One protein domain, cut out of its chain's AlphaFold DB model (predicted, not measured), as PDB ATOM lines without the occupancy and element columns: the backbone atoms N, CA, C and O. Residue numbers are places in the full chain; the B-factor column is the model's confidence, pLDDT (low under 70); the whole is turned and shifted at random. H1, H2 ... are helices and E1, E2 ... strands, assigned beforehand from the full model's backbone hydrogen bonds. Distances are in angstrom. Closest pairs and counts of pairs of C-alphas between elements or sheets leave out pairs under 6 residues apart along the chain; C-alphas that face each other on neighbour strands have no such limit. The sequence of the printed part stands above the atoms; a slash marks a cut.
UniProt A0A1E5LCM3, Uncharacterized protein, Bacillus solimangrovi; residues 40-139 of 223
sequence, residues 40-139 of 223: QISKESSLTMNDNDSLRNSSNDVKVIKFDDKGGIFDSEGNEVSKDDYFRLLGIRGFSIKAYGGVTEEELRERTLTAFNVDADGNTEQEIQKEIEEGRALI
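AT A GLANCE: This is residues 40 to 139 of the 223 residues of an uncharacterized protein of Bacillus solimangrovi (UniProt A0A1E5LCM3). A small three-stranded sheet, E1 E2 E3, makes one wall of the domain, with H3 on it and H2 only grazing it. H4 lies beyond these two helices, away from the sheet, and only its last residues, 135 to 139, pack on H2, while H1 sits far out at the beginning of the printed part. The printed part has 100 residues, with four named helices and three named strands in the order H1 E1 E2 E3 H2 H3 H4, and its class is mixed, helices and strands. The sheet's order is E1, E2, E3, antiparallel throughout. The whole is compact, with a radius of gyration of the C-alphas of 13.4 A, and spans 39 by 32 by 24 A.

IN THESE COORDINATES: The printed part begins with H1, residues 40 to 43, with C-alpha 40 at (-19.246, -43.068, -42.706). E1, residues 47 to 51, is 12.1 A long; E2 is residues 54 to 57 and E3 is residues 65 to 67. H2, residues 83 to 93, measures 15.5 A and begins at C-alpha 83, (-17.927, -15.513, -37.572). H3, residues 105 to 115, measures 15.0 A. H4, residues 125 to 139, measures 21.1 A and ends at C-alpha 139, (-24.347, -23.835, -35.529).

HOW THE PARTS SIT: E1, E2 and E3 form a meander, each strand the antiparallel neighbour of the one before. In the hairpin E1 and E2, N 48 and O 56 are 2.9 A apart, within hydrogen-bond range. In the hairpin E2 and E3, N 55 and O 65 are 3.1 A apart, also within range. Residues 47 to 48 of E1 pair in parallel with residues 95 to 96. H3 is on the sheet at a height of 10.0 A, only just over E1 and E2, with 3 C-alphas falling on each; its line stands at 50 degrees to E1 on the local plane, slantwise to the strands. The closest C-alphas of E3 and H3, Phe 67 and Thr 114, are 7.4 A apart. H2 only grazes the sheet, with residues 86 to 93. H4 touches H2 with residues 135 to 139 alone, at a steep tilt of 54 degrees, the same way; their closest C-alphas, Gly 91 and Ile 139, are 4.7 A apart. H3 and H4 are close but not clearly touching, the C-alphas of Leu 113 and Ile 132 being closest at 7.6 A. H1 and H2 are only just apart, at 8.1 A. In H2, H3 and H4 every O i to N i+4 pair is within hydrogen-bond range; H1 is too short for such a pair, and its one O i to N i+3 pair is not within range.

THE WHOLE: The C-alphas farthest apart, Gln 40 and Gly 122, are 42.9 A apart. The printed part has no cut. The links E3 to H2 and H2 to H3 are long. Residues 101 to 106 and 121 to 126 stand free. Mean pLDDT of the printed part is 72.5; residues 40 to 66, 69 to 71, 94 and 96 to 102 are under 70.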
ATOM      1  N   GLN A  40     -20.160 -43.450 -41.623       30.55
ATOM      2  CA  GLN A  40     -19.246 -43.068 -42.706       30.55
ATOM      3  C   GLN A  40     -19.280 -41.561 -42.985       30.55
ATOM      4  O   GLN A  40     -18.221 -40.949 -43.067       30.55
ATOM      5  N   ILE A  41     -20.464 -40.936 -43.005       31.62
ATOM      6  CA  ILE A  41     -20.581 -39.482 -43.220       31.62
ATOM      7  C   ILE A  41     -20.012 -38.690 -42.025       31.62
ATOM      8  O   ILE A  41     -19.342 -37.683 -42.216       31.62
ATOM      9  N   SER A  42     -20.187 -39.167 -40.784       37.50
ATOM     10  CA  SER A  42     -19.698 -38.458 -39.582       37.50
ATOM     11  C   SER A  42     -18.211 -38.670 -39.247       37.50
ATOM     12  O   SER A  42     -17.604 -37.815 -38.591       37.50
ATOM     13  N   LYS A  43     -17.581 -39.770 -39.690       35.09
ATOM     14  CA  LYS A  43     -16.140 -40.008 -39.459       35.09
ATOM     15  C   LYS A  43     -15.228 -39.341 -40.489       35.09
ATOM     16  O   LYS A  43     -14.095 -39.010 -40.143       35.09
ATOM     17  N   GLU A  44     -15.694 -39.123 -41.717       34.66
ATOM     18  CA  GLU A  44     -14.845 -38.614 -42.808       34.66
ATOM     19  C   GLU A  44     -14.858 -37.083 -42.967       34.66
ATOM     20  O   GLU A  44     -14.076 -36.553 -43.757       34.66
ATOM     21  N   SER A  45     -15.691 -36.349 -42.213       49.66
ATOM     22  CA  SER A  45     -15.804 -34.893 -42.386       49.66
ATOM     23  C   SER A  45     -15.839 -34.032 -41.121       49.66
ATOM     24  O   SER A  45     -16.078 -32.833 -41.245       49.66
ATOM     25  N   SER A  46     -15.664 -34.595 -39.921       51.41
ATOM     26  CA  SER A  46     -15.777 -33.817 -38.678       51.41
ATOM     27  C   SER A  46     -14.535 -32.971 -38.406       51.41
ATOM     28  O   SER A  46     -13.401 -33.432 -38.556       51.41
ATOM     29  N   LEU A  47     -14.752 -31.720 -37.988       55.62
ATOM     30  CA  LEU A  47     -13.674 -30.826 -37.582       55.62
ATOM     31  C   LEU A  47     -13.235 -31.139 -36.147       55.62
ATOM     32  O   LEU A  47     -14.049 -31.154 -35.215       55.62
ATOM     33  N   THR A  48     -11.935 -31.360 -35.963       54.97
ATOM     34  CA  THR A  48     -11.318 -31.544 -34.646       54.97
ATOM     35  C   THR A  48     -10.347 -30.414 -34.344       54.97
ATOM     36  O   THR A  48      -9.494 -30.077 -35.169       54.97
ATOM     37  N   MET A  49     -10.474 -29.854 -33.144       60.19
ATOM     38  CA  MET A  49      -9.545 -28.867 -32.608       60.19
ATOM     39  C   MET A  49      -8.422 -29.612 -31.889       60.19
ATOM     40  O   MET A  49      -8.643 -30.196 -30.825       60.19
ATOM     41  N   ASN A  50      -7.254 -29.671 -32.527       54.53
ATOM     42  CA  ASN A  50      -6.096 -30.382 -31.980       54.53
ATOM     43  C   ASN A  50      -5.284 -29.486 -31.033       54.53
ATOM     44  O   ASN A  50      -4.812 -29.985 -30.017       54.53
ATOM     45  N   ASP A  51      -5.231 -28.182 -31.327       57.34
ATOM     46  CA  ASP A  51      -4.558 -27.124 -30.563       57.34
ATOM     47  C   ASP A  51      -5.457 -25.872 -30.528       57.34
ATOM     48  O   ASP A  51      -6.429 -25.803 -31.286       57.34
ATOM     49  N   ASN A  52      -5.131 -24.877 -29.693       56.84
ATOM     50  CA  ASN A  52      -5.915 -23.636 -29.575       56.84
ATOM     51  C   ASN A  52      -6.031 -22.878 -30.914       56.84
ATOM     52  O   ASN A  52      -7.023 -22.201 -31.145       56.84
ATOM     53  N   ASP A  53      -5.099 -23.081 -31.848       57.72
ATOM     54  CA  ASP A  53      -4.971 -22.202 -33.014       57.72
ATOM     55  C   ASP A  53      -5.522 -22.789 -34.320       57.72
ATOM     56  O   ASP A  53      -5.436 -22.129 -35.358       57.72
ATOM     57  N   SER A  54      -6.048 -24.028 -34.336       60.47
ATOM     58  CA  SER A  54      -6.570 -24.583 -35.596       60.47
ATOM     59  C   SER A  54      -7.660 -25.651 -35.510       60.47
ATOM     60  O   SER A  54      -7.636 -26.548 -34.664       60.47
ATOM     61  N   LEU A  55      -8.565 -25.613 -36.497       62.62
ATOM     62  CA  LEU A  55      -9.513 -26.686 -36.815       62.62
ATOM     63  C   LEU A  55      -9.095 -27.419 -38.090       62.62
ATOM     64  O   LEU A  55      -8.770 -26.800 -39.108       62.62
ATOM     65  N   ARG A  56      -9.121 -28.755 -38.039       59.28
ATOM     66  CA  ARG A  56      -8.774 -29.629 -39.169       59.28
ATOM     67  C   ARG A  56      -9.892 -30.620 -39.456       59.28
ATOM     68  O   ARG A  56     -10.492 -31.150 -38.527       59.28
ATOM     69  N   ASN A  57     -10.122 -30.885 -40.738       54.50
ATOM     70  CA  ASN A  57     -10.996 -31.956 -41.213       54.50
ATOM     71  C   ASN A  57     -10.193 -33.270 -41.335       54.50
ATOM     72  O   ASN A  57      -9.003 -33.234 -41.652       54.50
ATOM     73  N   SER A  58     -10.831 -34.418 -41.086       49.72
ATOM     74  CA  SER A  58     -10.251 -35.754 -41.272       49.72
ATOM     75  C   SER A  58     -10.078 -36.161 -42.746       49.72
ATOM     76  O   SER A  58      -9.302 -37.076 -43.022       49.72
ATOM     77  N   SER A  59     -10.737 -35.481 -43.693       48.62
ATOM     78  CA  SER A  59     -10.544 -35.652 -45.145       48.62
ATOM     79  C   SER A  59      -9.572 -34.626 -45.754       48.62
ATOM     80  O   SER A  59      -9.468 -33.492 -45.292       48.62
ATOM     81  N   ASN A  60      -8.868 -35.032 -46.822       40.78
ATOM     82  CA  ASN A  60      -7.760 -34.314 -47.481       40.78
ATOM     83  C   ASN A  60      -8.095 -32.932 -48.103       40.78
ATOM     84  O   ASN A  60      -7.183 -32.285 -48.609       40.78
ATOM     85  N   ASP A  61      -9.338 -32.445 -48.024       44.19
ATOM     86  CA  ASP A  61      -9.763 -31.111 -48.497       44.19
ATOM     87  C   ASP A  61      -9.817 -30.094 -47.342       44.19
ATOM     88  O   ASP A  61     -10.832 -29.450 -47.062       44.19
ATOM     89  N   VAL A  62      -8.719 -29.999 -46.593       47.59
ATOM     90  CA  VAL A  62      -8.658 -29.244 -45.337       47.59
ATOM     91  C   VAL A  62      -8.764 -27.732 -45.594       47.59
ATOM     92  O   VAL A  62      -7.764 -27.080 -45.883       47.59
ATOM     93  N   LYS A  63      -9.948 -27.142 -45.366       58.62
ATOM     94  CA  LYS A  63     -10.056 -25.728 -44.964       58.62
ATOM     95  C   LYS A  63      -9.477 -25.619 -43.554       58.62
ATOM     96  O   LYS A  63     -10.162 -25.895 -42.572       58.62
ATOM     97  N   VAL A  64      -8.181 -25.334 -43.462       56.34
ATOM     98  CA  VAL A  64      -7.532 -25.033 -42.182       56.34
ATOM     99  C   VAL A  64      -8.105 -23.708 -41.719       56.34
ATOM    100  O   VAL A  64      -7.909 -22.710 -42.402       56.34
ATOM    101  N   ILE A  65      -8.797 -23.708 -40.587       67.50
ATOM    102  CA  ILE A  65      -9.212 -22.460 -39.959       67.50
ATOM    103  C   ILE A  65      -8.182 -22.118 -38.898       67.50
ATOM    104  O   ILE A  65      -7.976 -22.929 -37.995       67.50
ATOM    105  N   LYS A  66      -7.502 -20.980 -39.049       65.62
ATOM    106  CA  LYS A  66      -6.561 -20.449 -38.059       65.62
ATOM    107  C   LYS A  66      -7.230 -19.367 -37.231       65.62
ATOM    108  O   LYS A  66      -7.956 -18.547 -37.789       65.62
ATOM    109  N   PHE A  67      -6.923 -19.356 -35.944       74.06
ATOM    110  CA  PHE A  67      -7.270 -18.263 -35.046       74.06
ATOM    111  C   PHE A  67      -6.031 -17.393 -34.834       74.06
ATOM    112  O   PHE A  67      -4.932 -17.928 -34.674       74.06
ATOM    113  N   ASP A  68      -6.177 -16.070 -34.893       72.50
ATOM    114  CA  ASP A  68      -5.133 -15.167 -34.405       72.50
ATOM    115  C   ASP A  68      -5.347 -14.817 -32.923       72.50
ATOM    116  O   ASP A  68      -6.369 -15.137 -32.314       72.50
ATOM    117  N   ASP A  69      -4.366 -14.131 -32.340       67.25
ATOM    118  CA  ASP A  69      -4.368 -13.664 -30.951       67.25
ATOM    119  C   ASP A  69      -5.418 -12.571 -30.659       67.25
ATOM    120  O   ASP A  69      -5.505 -12.076 -29.537       67.25
ATOM    121  N   LYS A  70      -6.204 -12.168 -31.664       66.44
ATOM    122  CA  LYS A  70      -7.203 -11.091 -31.618       66.44
ATOM    123  C   LYS A  70      -8.601 -11.565 -32.021       66.44
ATOM    124  O   LYS A  70      -9.477 -10.721 -32.222       66.44
ATOM    125  N   GLY A  71      -8.814 -12.877 -32.154       69.25
ATOM    126  CA  GLY A  71     -10.103 -13.452 -32.544       69.25
ATOM    127  C   GLY A  71     -10.406 -13.370 -34.046       69.25
ATOM    128  O   GLY A  71     -11.553 -13.499 -34.471       69.25
ATOM    129  N   GLY A  72      -9.405 -13.135 -34.885       77.94
ATOM    130  CA  GLY A  72      -9.515 -13.285 -36.329       77.94
ATOM    131  C   GLY A  72      -9.601 -14.761 -36.705       77.94
ATOM    132  O   GLY A  72      -8.846 -15.589 -36.195       77.94
ATOM    133  N   ILE A  73     -10.526 -15.091 -37.603       83.12
ATOM    134  CA  ILE A  73     -10.717 -16.438 -38.142       83.12
ATOM    135  C   ILE A  73     -10.229 -16.402 -39.586       83.12
ATOM    136  O   ILE A  73     -10.683 -15.558 -40.350       83.12
ATOM    137  N   PHE A  74      -9.316 -17.285 -39.979       81.94
ATOM    138  CA  PHE A  74      -8.723 -17.263 -41.319       81.94
ATOM    139  C   PHE A  74      -8.806 -18.619 -41.992       81.94
ATOM    140  O   PHE A  74      -8.614 -19.636 -41.332       81.94
ATOM    141  N   ASP A  75      -9.035 -18.642 -43.300       81.62
ATOM    142  CA  ASP A  75      -8.977 -19.867 -44.092       81.62
ATOM    143  C   ASP A  75      -7.528 -20.339 -44.343       81.62
ATOM    144  O   ASP A  75      -6.539 -19.746 -43.894       81.62
ATOM    145  N   SER A  76      -7.382 -21.439 -45.087       76.25
ATOM    146  CA  SER A  76      -6.077 -22.020 -45.417       76.25
ATOM    147  C   SER A  76      -5.214 -21.133 -46.316       76.25
ATOM    148  O   SER A  76      -4.002 -21.343 -46.383       76.25
ATOM    149  N   GLU A  77      -5.822 -20.170 -47.006       80.38
ATOM    150  CA  GLU A  77      -5.159 -19.208 -47.888       80.38
ATOM    151  C   GLU A  77      -4.779 -17.918 -47.139       80.38
ATOM    152  O   GLU A  77      -4.008 -17.108 -47.653       80.38
ATOM    153  N   GLY A  78      -5.243 -17.764 -45.893       82.94
ATOM    154  CA  GLY A  78      -5.013 -16.591 -45.058       82.94
ATOM    155  C   GLY A  78      -6.044 -15.482 -45.264       82.94
ATOM    156  O   GLY A  78      -5.806 -14.362 -44.813       82.94
ATOM    157  N   ASN A  79      -7.169 -15.765 -45.928       84.12
ATOM    158  CA  ASN A  79      -8.279 -14.822 -46.026       84.12
ATOM    159  C   ASN A  79      -9.086 -14.843 -44.728       84.12
ATOM    160  O   ASN A  79      -9.330 -15.909 -44.163       84.12
ATOM    161  N   GLU A  80      -9.513 -13.671 -44.268       85.44
ATOM    162  CA  GLU A  80     -10.390 -13.549 -43.103       85.44
ATOM    163  C   GLU A  80     -11.773 -14.146 -43.414       85.44
ATOM    164  O   GLU A  80     -12.359 -13.893 -44.466       85.44
ATOM    165  N   VAL A  81     -12.282 -14.945 -42.484       85.25
ATOM    166  CA  VAL A  81     -13.576 -15.621 -42.524       85.25
ATOM    167  C   VAL A  81     -14.465 -14.967 -41.478       85.25
ATOM    168  O   VAL A  81     -14.064 -14.788 -40.327       85.25
ATOM    169  N   SER A  82     -15.691 -14.613 -41.856       87.44
ATOM    170  CA  SER A  82     -16.628 -14.045 -40.891       87.44
ATOM    171  C   SER A  82     -17.030 -15.086 -39.835       87.44
ATOM    172  O   SER A  82     -17.026 -16.294 -40.081       87.44
ATOM    173  N   LYS A  83     -17.424 -14.627 -38.639       86.75
ATOM    174  CA  LYS A  83     -17.927 -15.513 -37.572       86.75
ATOM    175  C   LYS A  83     -19.147 -16.331 -38.030       86.75
ATOM    176  O   LYS A  83     -19.277 -17.492 -37.653       86.75
ATOM    177  N   ASP A  84     -19.993 -15.744 -38.876       86.12
ATOM    178  CA  ASP A  84     -21.170 -16.396 -39.461       86.12
ATOM    179  C   ASP A  84     -20.770 -17.530 -40.414       86.12
ATOM    180  O   ASP A  84     -21.177 -18.675 -40.222       86.12
ATOM    181  N   ASP A  85     -19.880 -17.247 -41.373       85.81
ATOM    182  CA  ASP A  85     -19.363 -18.239 -42.327       85.81
ATOM    183  C   ASP A  85     -18.652 -19.389 -41.622       85.81
ATOM    184  O   ASP A  85     -18.799 -20.562 -41.973       85.81
ATOM    185  N   TYR A  86     -17.908 -19.062 -40.572       86.62
ATOM    186  CA  TYR A  86     -17.294 -20.054 -39.715       86.62
ATOM    187  C   TYR A  86     -18.338 -20.969 -39.059       86.62
ATOM    188  O   TYR A  86     -18.226 -22.195 -39.148       86.62
ATOM    189  N   PHE A  87     -19.396 -20.415 -38.461       87.75
ATOM    190  CA  PHE A  87     -20.467 -21.211 -37.858       87.75
ATOM    191  C   PHE A  87     -21.266 -22.027 -38.885       87.75
ATOM    192  O   PHE A  87     -21.645 -23.163 -38.577       87.75
ATOM    193  N   ARG A  88     -21.438 -21.537 -40.119       86.56
ATOM    194  CA  ARG A  88     -21.989 -22.323 -41.243       86.56
ATOM    195  C   ARG A  88     -21.145 -23.555 -41.526       86.56
ATOM    196  O   ARG A  88     -21.671 -24.669 -41.580       86.56
ATOM    197  N   LEU A  89     -19.824 -23.385 -41.629       83.25
ATOM    198  CA  LEU A  89     -18.890 -24.494 -41.841       83.25
ATOM    199  C   LEU A  89     -18.989 -25.536 -40.719       83.25
ATOM    200  O   LEU A  89     -19.049 -26.738 -40.999       83.25
ATOM    201  N   LEU A  90     -19.061 -25.092 -39.458       83.19
ATOM    202  CA  LEU A  90     -19.254 -25.983 -38.311       83.19
ATOM    203  C   LEU A  90     -20.611 -26.709 -38.346       83.19
ATOM    204  O   LEU A  90     -20.710 -27.855 -37.895       83.19
ATOM    205  N   GLY A  91     -21.652 -26.059 -38.869       80.31
ATOM    206  CA  GLY A  91     -22.983 -26.635 -39.065       80.31
ATOM    207  C   GLY A  91     -22.974 -27.781 -40.075       80.31
ATOM    208  O   GLY A  91     -23.505 -28.854 -39.784       80.31
ATOM    209  N   ILE A  92     -22.298 -27.582 -41.210       78.88
ATOM    210  CA  ILE A  92     -22.190 -28.562 -42.303       78.88
ATOM    211  C   ILE A  92     -21.347 -29.769 -41.892       78.88
ATOM    212  O   ILE A  92     -21.730 -30.917 -42.103       78.88
ATOM    213  N   ARG A  93     -20.161 -29.517 -41.334       75.06
ATOM    214  CA  ARG A  93     -19.143 -30.556 -41.111       75.06
ATOM    215  C   ARG A  93     -19.266 -31.235 -39.753       75.06
ATOM    216  O   ARG A  93     -18.768 -32.345 -39.569       75.06
ATOM    217  N   GLY A  94     -19.953 -30.591 -38.812       68.94
ATOM    218  CA  GLY A  94     -19.910 -30.970 -37.412       68.94
ATOM    219  C   GLY A  94     -18.543 -30.659 -36.801       68.94
ATOM    220  O   GLY A  94     -17.504 -30.666 -37.463       68.94
ATOM    221  N   PHE A  95     -18.536 -30.388 -35.503       71.38
ATOM    222  CA  PHE A  95     -17.305 -30.149 -34.763       71.38
ATOM    223  C   PHE A  95     -17.423 -30.720 -33.362       71.38
ATOM    224  O   PHE A  95     -18.523 -30.875 -32.822       71.38
ATOM    225  N   SER A  96     -16.277 -31.042 -32.781       67.25
ATOM    226  CA  SER A  96     -16.206 -31.496 -31.401       67.25
ATOM    227  C   SER A  96     -15.017 -30.862 -30.701       67.25
ATOM    228  O   SER A  96     -13.880 -31.023 -31.144       67.25
ATOM    229  N   ILE A  97     -15.286 -30.207 -29.576       67.44
ATOM    230  CA  ILE A  97     -14.264 -29.795 -28.618       67.44
ATOM    231  C   ILE A  97     -14.092 -30.978 -27.670       67.44
ATOM    232  O   ILE A  97     -14.899 -31.186 -26.767       67.44
ATOM    233  N   LYS A  98     -13.119 -31.844 -27.951       62.88
ATOM    234  CA  LYS A  98     -12.902 -33.059 -27.158       62.88
ATOM    235  C   LYS A  98     -11.813 -32.835 -26.121       62.88
ATOM    236  O   LYS A  98     -10.718 -32.380 -26.450       62.88
ATOM    237  N   ALA A  99     -12.093 -33.258 -24.894       54.91
ATOM    238  CA  ALA A  99     -11.079 -33.498 -23.878       54.91
ATOM    239  C   ALA A  99     -10.405 -34.848 -24.174       54.91
ATOM    240  O   ALA A  99     -10.821 -35.896 -23.680       54.91
ATOM    241  N   TYR A 100      -9.401 -34.858 -25.048       54.34
ATOM    242  CA  TYR A 100      -8.574 -36.050 -25.229       54.34
ATOM    243  C   TYR A 100      -7.504 -36.087 -24.141       54.34
ATOM    244  O   TYR A 100      -6.550 -35.334 -24.221       54.34
ATOM    245  N   GLY A 101      -7.678 -36.970 -23.150       53.09
ATOM    246  CA  GLY A 101      -6.645 -37.418 -22.207       53.09
ATOM    247  C   GLY A 101      -5.803 -36.323 -21.538       53.09
ATOM    248  O   GLY A 101      -4.781 -35.923 -22.077       53.09
ATOM    249  N   GLY A 102      -6.160 -35.934 -20.310       66.75
ATOM    250  CA  GLY A 102      -5.303 -35.092 -19.458       66.75
ATOM    251  C   GLY A 102      -5.428 -33.582 -19.670       66.75
ATOM    252  O   GLY A 102      -4.646 -32.848 -19.082       66.75
ATOM    253  N   VAL A 103      -6.408 -33.134 -20.459       73.12
ATOM    254  CA  VAL A 103      -6.727 -31.709 -20.639       73.12
ATOM    255  C   VAL A 103      -7.371 -31.160 -19.362       73.12
ATOM    256  O   VAL A 103      -8.286 -31.791 -18.821       73.12
ATOM    257  N   THR A 104      -6.905 -30.015 -18.874       83.06
ATOM    258  CA  THR A 104      -7.468 -29.351 -17.689       83.06
ATOM    259  C   THR A 104      -8.804 -28.667 -18.011       83.06
ATOM    260  O   THR A 104      -9.141 -28.430 -19.173       83.06
ATOM    261  N   GLU A 105      -9.595 -28.331 -16.986       80.75
ATOM    262  CA  GLU A 105     -10.821 -27.536 -17.178       80.75
ATOM    263  C   GLU A 105     -10.521 -26.155 -17.783       80.75
ATOM    264  O   GLU A 105     -11.300 -25.653 -18.591       80.75
ATOM    265  N   GLU A 106      -9.372 -25.573 -17.436       82.81
ATOM    266  CA  GLU A 106      -8.896 -24.290 -17.955       82.81
ATOM    267  C   GLU A 106      -8.559 -24.380 -19.448       82.81
ATOM    268  O   GLU A 106      -9.079 -23.605 -20.245       82.81
ATOM    269  N   GLU A 107      -7.812 -25.405 -19.863       80.50
ATOM    270  CA  GLU A 107      -7.519 -25.651 -21.280       80.50
ATOM    271  C   GLU A 107      -8.800 -25.927 -22.085       80.50
ATOM    272  O   GLU A 107      -8.941 -25.492 -23.229       80.50
ATOM    273  N   LEU A 108      -9.774 -26.638 -21.504       80.06
ATOM    274  CA  LEU A 108     -11.062 -26.870 -22.160       80.06
ATOM    275  C   LEU A 108     -11.868 -25.571 -22.309       80.06
ATOM    276  O   LEU A 108     -12.527 -25.367 -23.337       80.06
ATOM    277  N   ARG A 109     -11.811 -24.691 -21.305       83.50
ATOM    278  CA  ARG A 109     -12.414 -23.357 -21.354       83.50
ATOM    279  C   ARG A 109     -11.771 -22.515 -22.453       83.50
ATOM    280  O   ARG A 109     -12.504 -22.001 -23.291       83.50
ATOM    281  N   GLU A 110     -10.446 -22.425 -22.510       82.56
ATOM    282  CA  GLU A 110      -9.723 -21.669 -23.547       82.56
ATOM    283  C   GLU A 110     -10.051 -22.156 -24.961       82.56
ATOM    284  O   GLU A 110     -10.360 -21.360 -25.852       82.56
ATOM    285  N   ARG A 111     -10.074 -23.481 -25.159       81.00
ATOM    286  CA  ARG A 111     -10.499 -24.082 -26.430       81.00
ATOM    287  C   ARG A 111     -11.931 -23.711 -26.778       81.00
ATOM    288  O   ARG A 111     -12.231 -23.494 -27.945       81.00
ATOM    289  N   THR A 112     -12.817 -23.639 -25.786       82.88
ATOM    290  CA  THR A 112     -14.210 -23.228 -25.994       82.88
ATOM    291  C   THR A 112     -14.291 -21.763 -26.401       82.88
ATOM    292  O   THR A 112     -14.903 -21.467 -27.421       82.88
ATOM    293  N   LEU A 113     -13.636 -20.862 -25.671       85.12
ATOM    294  CA  LEU A 113     -13.595 -19.437 -26.013       85.12
ATOM    295  C   LEU A 113     -13.085 -19.225 -27.440       85.12
ATOM    296  O   LEU A 113     -13.732 -18.551 -28.236       85.12
ATOM    297  N   THR A 114     -11.997 -19.902 -27.795       82.81
ATOM    298  CA  THR A 114     -11.402 -19.807 -29.129       82.81
ATOM    299  C   THR A 114     -12.313 -20.402 -30.205       82.81
ATOM    300  O   THR A 114     -12.597 -19.757 -31.210       82.81
ATOM    301  N   ALA A 115     -12.872 -21.596 -29.973       82.25
ATOM    302  CA  ALA A 115     -13.771 -22.251 -30.920       82.25
ATOM    303  C   ALA A 115     -15.054 -21.460 -31.186       82.25
ATOM    304  O   ALA A 115     -15.625 -21.608 -32.262       82.25
ATOM    305  N   PHE A 116     -15.528 -20.656 -30.234       85.50
ATOM    306  CA  PHE A 116     -16.692 -19.785 -30.411       85.50
ATOM    307  C   PHE A 116     -16.316 -18.334 -30.722       85.50
ATOM    308  O   PHE A 116     -17.212 -17.504 -30.894       85.50
ATOM    309  N   ASN A 117     -15.018 -18.042 -30.845       85.12
ATOM    310  CA  ASN A 117     -14.469 -16.709 -31.043       85.12
ATOM    311  C   ASN A 117     -15.068 -15.684 -30.061       85.12
ATOM    312  O   ASN A 117     -15.716 -14.720 -30.476       85.12
ATOM    313  N   VAL A 118     -14.955 -15.988 -28.765       86.25
ATOM    314  CA  VAL A 118     -15.478 -15.193 -27.646       86.25
ATOM    315  C   VAL A 118     -14.314 -14.525 -26.930       86.25
ATOM    316  O   VAL A 118     -13.402 -15.205 -26.458       86.25
ATOM    317  N   ASP A 119     -14.375 -13.201 -26.826       86.00
ATOM    318  CA  ASP A 119     -13.428 -12.421 -26.034       86.00
ATOM    319  C   ASP A 119     -13.817 -12.503 -24.551       86.00
ATOM    320  O   ASP A 119     -14.937 -12.159 -24.166       86.00
ATOM    321  N   ALA A 120     -12.909 -12.992 -23.709       86.06
ATOM    322  CA  ALA A 120     -13.135 -13.049 -22.269       86.06
ATOM    323  C   ALA A 120     -12.744 -11.742 -21.562       86.06
ATOM    324  O   ALA A 120     -13.175 -11.511 -20.428       86.06
ATOM    325  N   ASP A 121     -11.949 -10.880 -22.202       85.75
ATOM    326  CA  ASP A 121     -11.411  -9.686 -21.565       85.75
ATOM    327  C   ASP A 121     -12.507  -8.639 -21.343       85.75
ATOM    328  O   ASP A 121     -13.105  -8.083 -22.261       85.75
ATOM    329  N   GLY A 122     -12.761  -8.336 -20.070       84.56
ATOM    330  CA  GLY A 122     -13.757  -7.340 -19.670       84.56
ATOM    331  C   GLY A 122     -15.207  -7.832 -19.692       84.56
ATOM    332  O   GLY A 122     -16.078  -7.074 -19.264       84.56
ATOM    333  N   ASN A 123     -15.458  -9.078 -20.102       88.62
ATOM    334  CA  ASN A 123     -16.772  -9.713 -20.047       88.62
ATOM    335  C   ASN A 123     -16.954 -10.517 -18.752       88.62
ATOM    336  O   ASN A 123     -16.019 -11.087 -18.184       88.62
ATOM    337  N   THR A 124     -18.189 -10.571 -18.265       91.44
ATOM    338  CA  THR A 124     -18.581 -11.440 -17.153       91.44
ATOM    339  C   THR A 124     -18.756 -12.882 -17.622       91.44
ATOM    340  O   THR A 124     -19.031 -13.154 -18.788       91.44
ATOM    341  N   GLU A 125     -18.692 -13.831 -16.685       87.38
ATOM    342  CA  GLU A 125     -18.931 -15.248 -16.991       87.38
ATOM    343  C   GLU A 125     -20.303 -15.497 -17.637       87.38
ATOM    344  O   GLU A 125     -20.450 -16.363 -18.492       87.38
ATOM    345  N   GLN A 126     -21.313 -14.713 -17.251       84.75
ATOM    346  CA  GLN A 126     -22.662 -14.814 -17.809       84.75
ATOM    347  C   GLN A 126     -22.715 -14.334 -19.262       84.75
ATOM    348  O   GLN A 126     -23.397 -14.947 -20.079       84.75
ATOM    349  N   GLU A 127     -21.997 -13.260 -19.591       88.00
ATOM    350  CA  GLU A 127     -21.904 -12.744 -20.960       88.00
ATOM    351  C   GLU A 127     -21.143 -13.716 -21.862       88.00
ATOM    352  O   GLU A 127     -21.629 -14.047 -22.941       88.00
ATOM    353  N   ILE A 128     -20.024 -14.256 -21.370       88.00
ATOM    354  CA  ILE A 128     -19.242 -15.294 -22.057       88.00
ATOM    355  C   ILE A 128     -20.115 -16.515 -22.357       88.00
ATOM    356  O   ILE A 128     -20.179 -16.986 -23.493       88.00
ATOM    357  N   GLN A 129     -20.812 -17.030 -21.341       85.50
ATOM    358  CA  GLN A 129     -21.663 -18.208 -21.487       85.50
ATOM    359  C   GLN A 129     -22.802 -17.959 -22.481       85.50
ATOM    360  O   GLN A 129     -23.084 -18.817 -23.318       85.50
ATOM    361  N   LYS A 130     -23.417 -16.774 -22.431       85.06
ATOM    362  CA  LYS A 130     -24.465 -16.378 -23.370       85.06
ATOM    363  C   LYS A 130     -23.952 -16.340 -24.811       85.06
ATOM    364  O   LYS A 130     -24.613 -16.871 -25.697       85.06
ATOM    365  N   GLU A 131     -22.774 -15.771 -25.055       87.62
ATOM    366  CA  GLU A 131     -22.201 -15.706 -26.405       87.62
ATOM    367  C   GLU A 131     -21.874 -17.106 -26.958       87.62
ATOM    368  O   GLU A 131     -22.141 -17.410 -28.125       87.62
ATOM    369  N   ILE A 132     -21.369 -18.005 -26.104       85.88
ATOM    370  CA  ILE A 132     -21.164 -19.419 -26.454       85.88
ATOM    371  C   ILE A 132     -22.499 -20.088 -26.809       85.88
ATOM    372  O   ILE A 132     -22.573 -20.853 -27.774       85.88
ATOM    373  N   GLU A 133     -23.559 -19.837 -26.041       82.88
ATOM    374  CA  GLU A 133     -24.892 -20.394 -26.288       82.88
ATOM    375  C   GLU A 133     -25.504 -19.896 -27.599       82.88
ATOM    376  O   GLU A 133     -26.028 -20.705 -28.367       82.88
ATOM    377  N   GLU A 134     -25.375 -18.604 -27.902       85.06
ATOM    378  CA  GLU A 134     -25.804 -18.017 -29.176       85.06
ATOM    379  C   GLU A 134     -25.056 -18.653 -30.357       85.06
ATOM    380  O   GLU A 134     -25.682 -19.092 -31.327       85.06
ATOM    381  N   GLY A 135     -23.733 -18.818 -30.246       86.25
ATOM    382  CA  GLY A 135     -22.940 -19.517 -31.259       86.25
ATOM    383  C   GLY A 135     -23.359 -20.980 -31.436       86.25
ATOM    384  O   GLY A 135     -23.513 -21.462 -32.558       86.25
ATOM    385  N   ARG A 136     -23.622 -21.703 -30.339       81.94
ATOM    386  CA  ARG A 136     -24.133 -23.087 -30.388       81.94
ATOM    387  C   ARG A 136     -25.491 -23.176 -31.069       81.94
ATOM    388  O   ARG A 136     -25.705 -24.111 -31.845       81.94
ATOM    389  N   ALA A 137     -26.395 -22.248 -30.767       80.19
ATOM    390  CA  ALA A 137     -27.714 -22.191 -31.378       80.19
ATOM    391  C   ALA A 137     -27.601 -21.971 -32.891       80.19
ATOM    392  O   ALA A 137     -28.235 -22.697 -33.656       80.19
ATOM    393  N   LEU A 138     -26.728 -21.056 -33.323       86.50
ATOM    394  CA  LEU A 138     -26.531 -20.762 -34.738       86.50
ATOM    395  C   LEU A 138     -25.921 -21.946 -35.505       86.50
ATOM    396  O   LEU A 138     -26.422 -22.337 -36.557       86.50
ATOM    397  N   ILE A 139     -24.905 -22.605 -34.942       84.50
ATOM    398  CA  ILE A 139     -24.347 -23.835 -35.529       84.50
ATOM    399  C   ILE A 139     -25.411 -24.940 -35.610       84.50
ATOM    400  O   ILE A 139     -25.459 -25.695 -36.583       84.50
TER     401      ILE A 139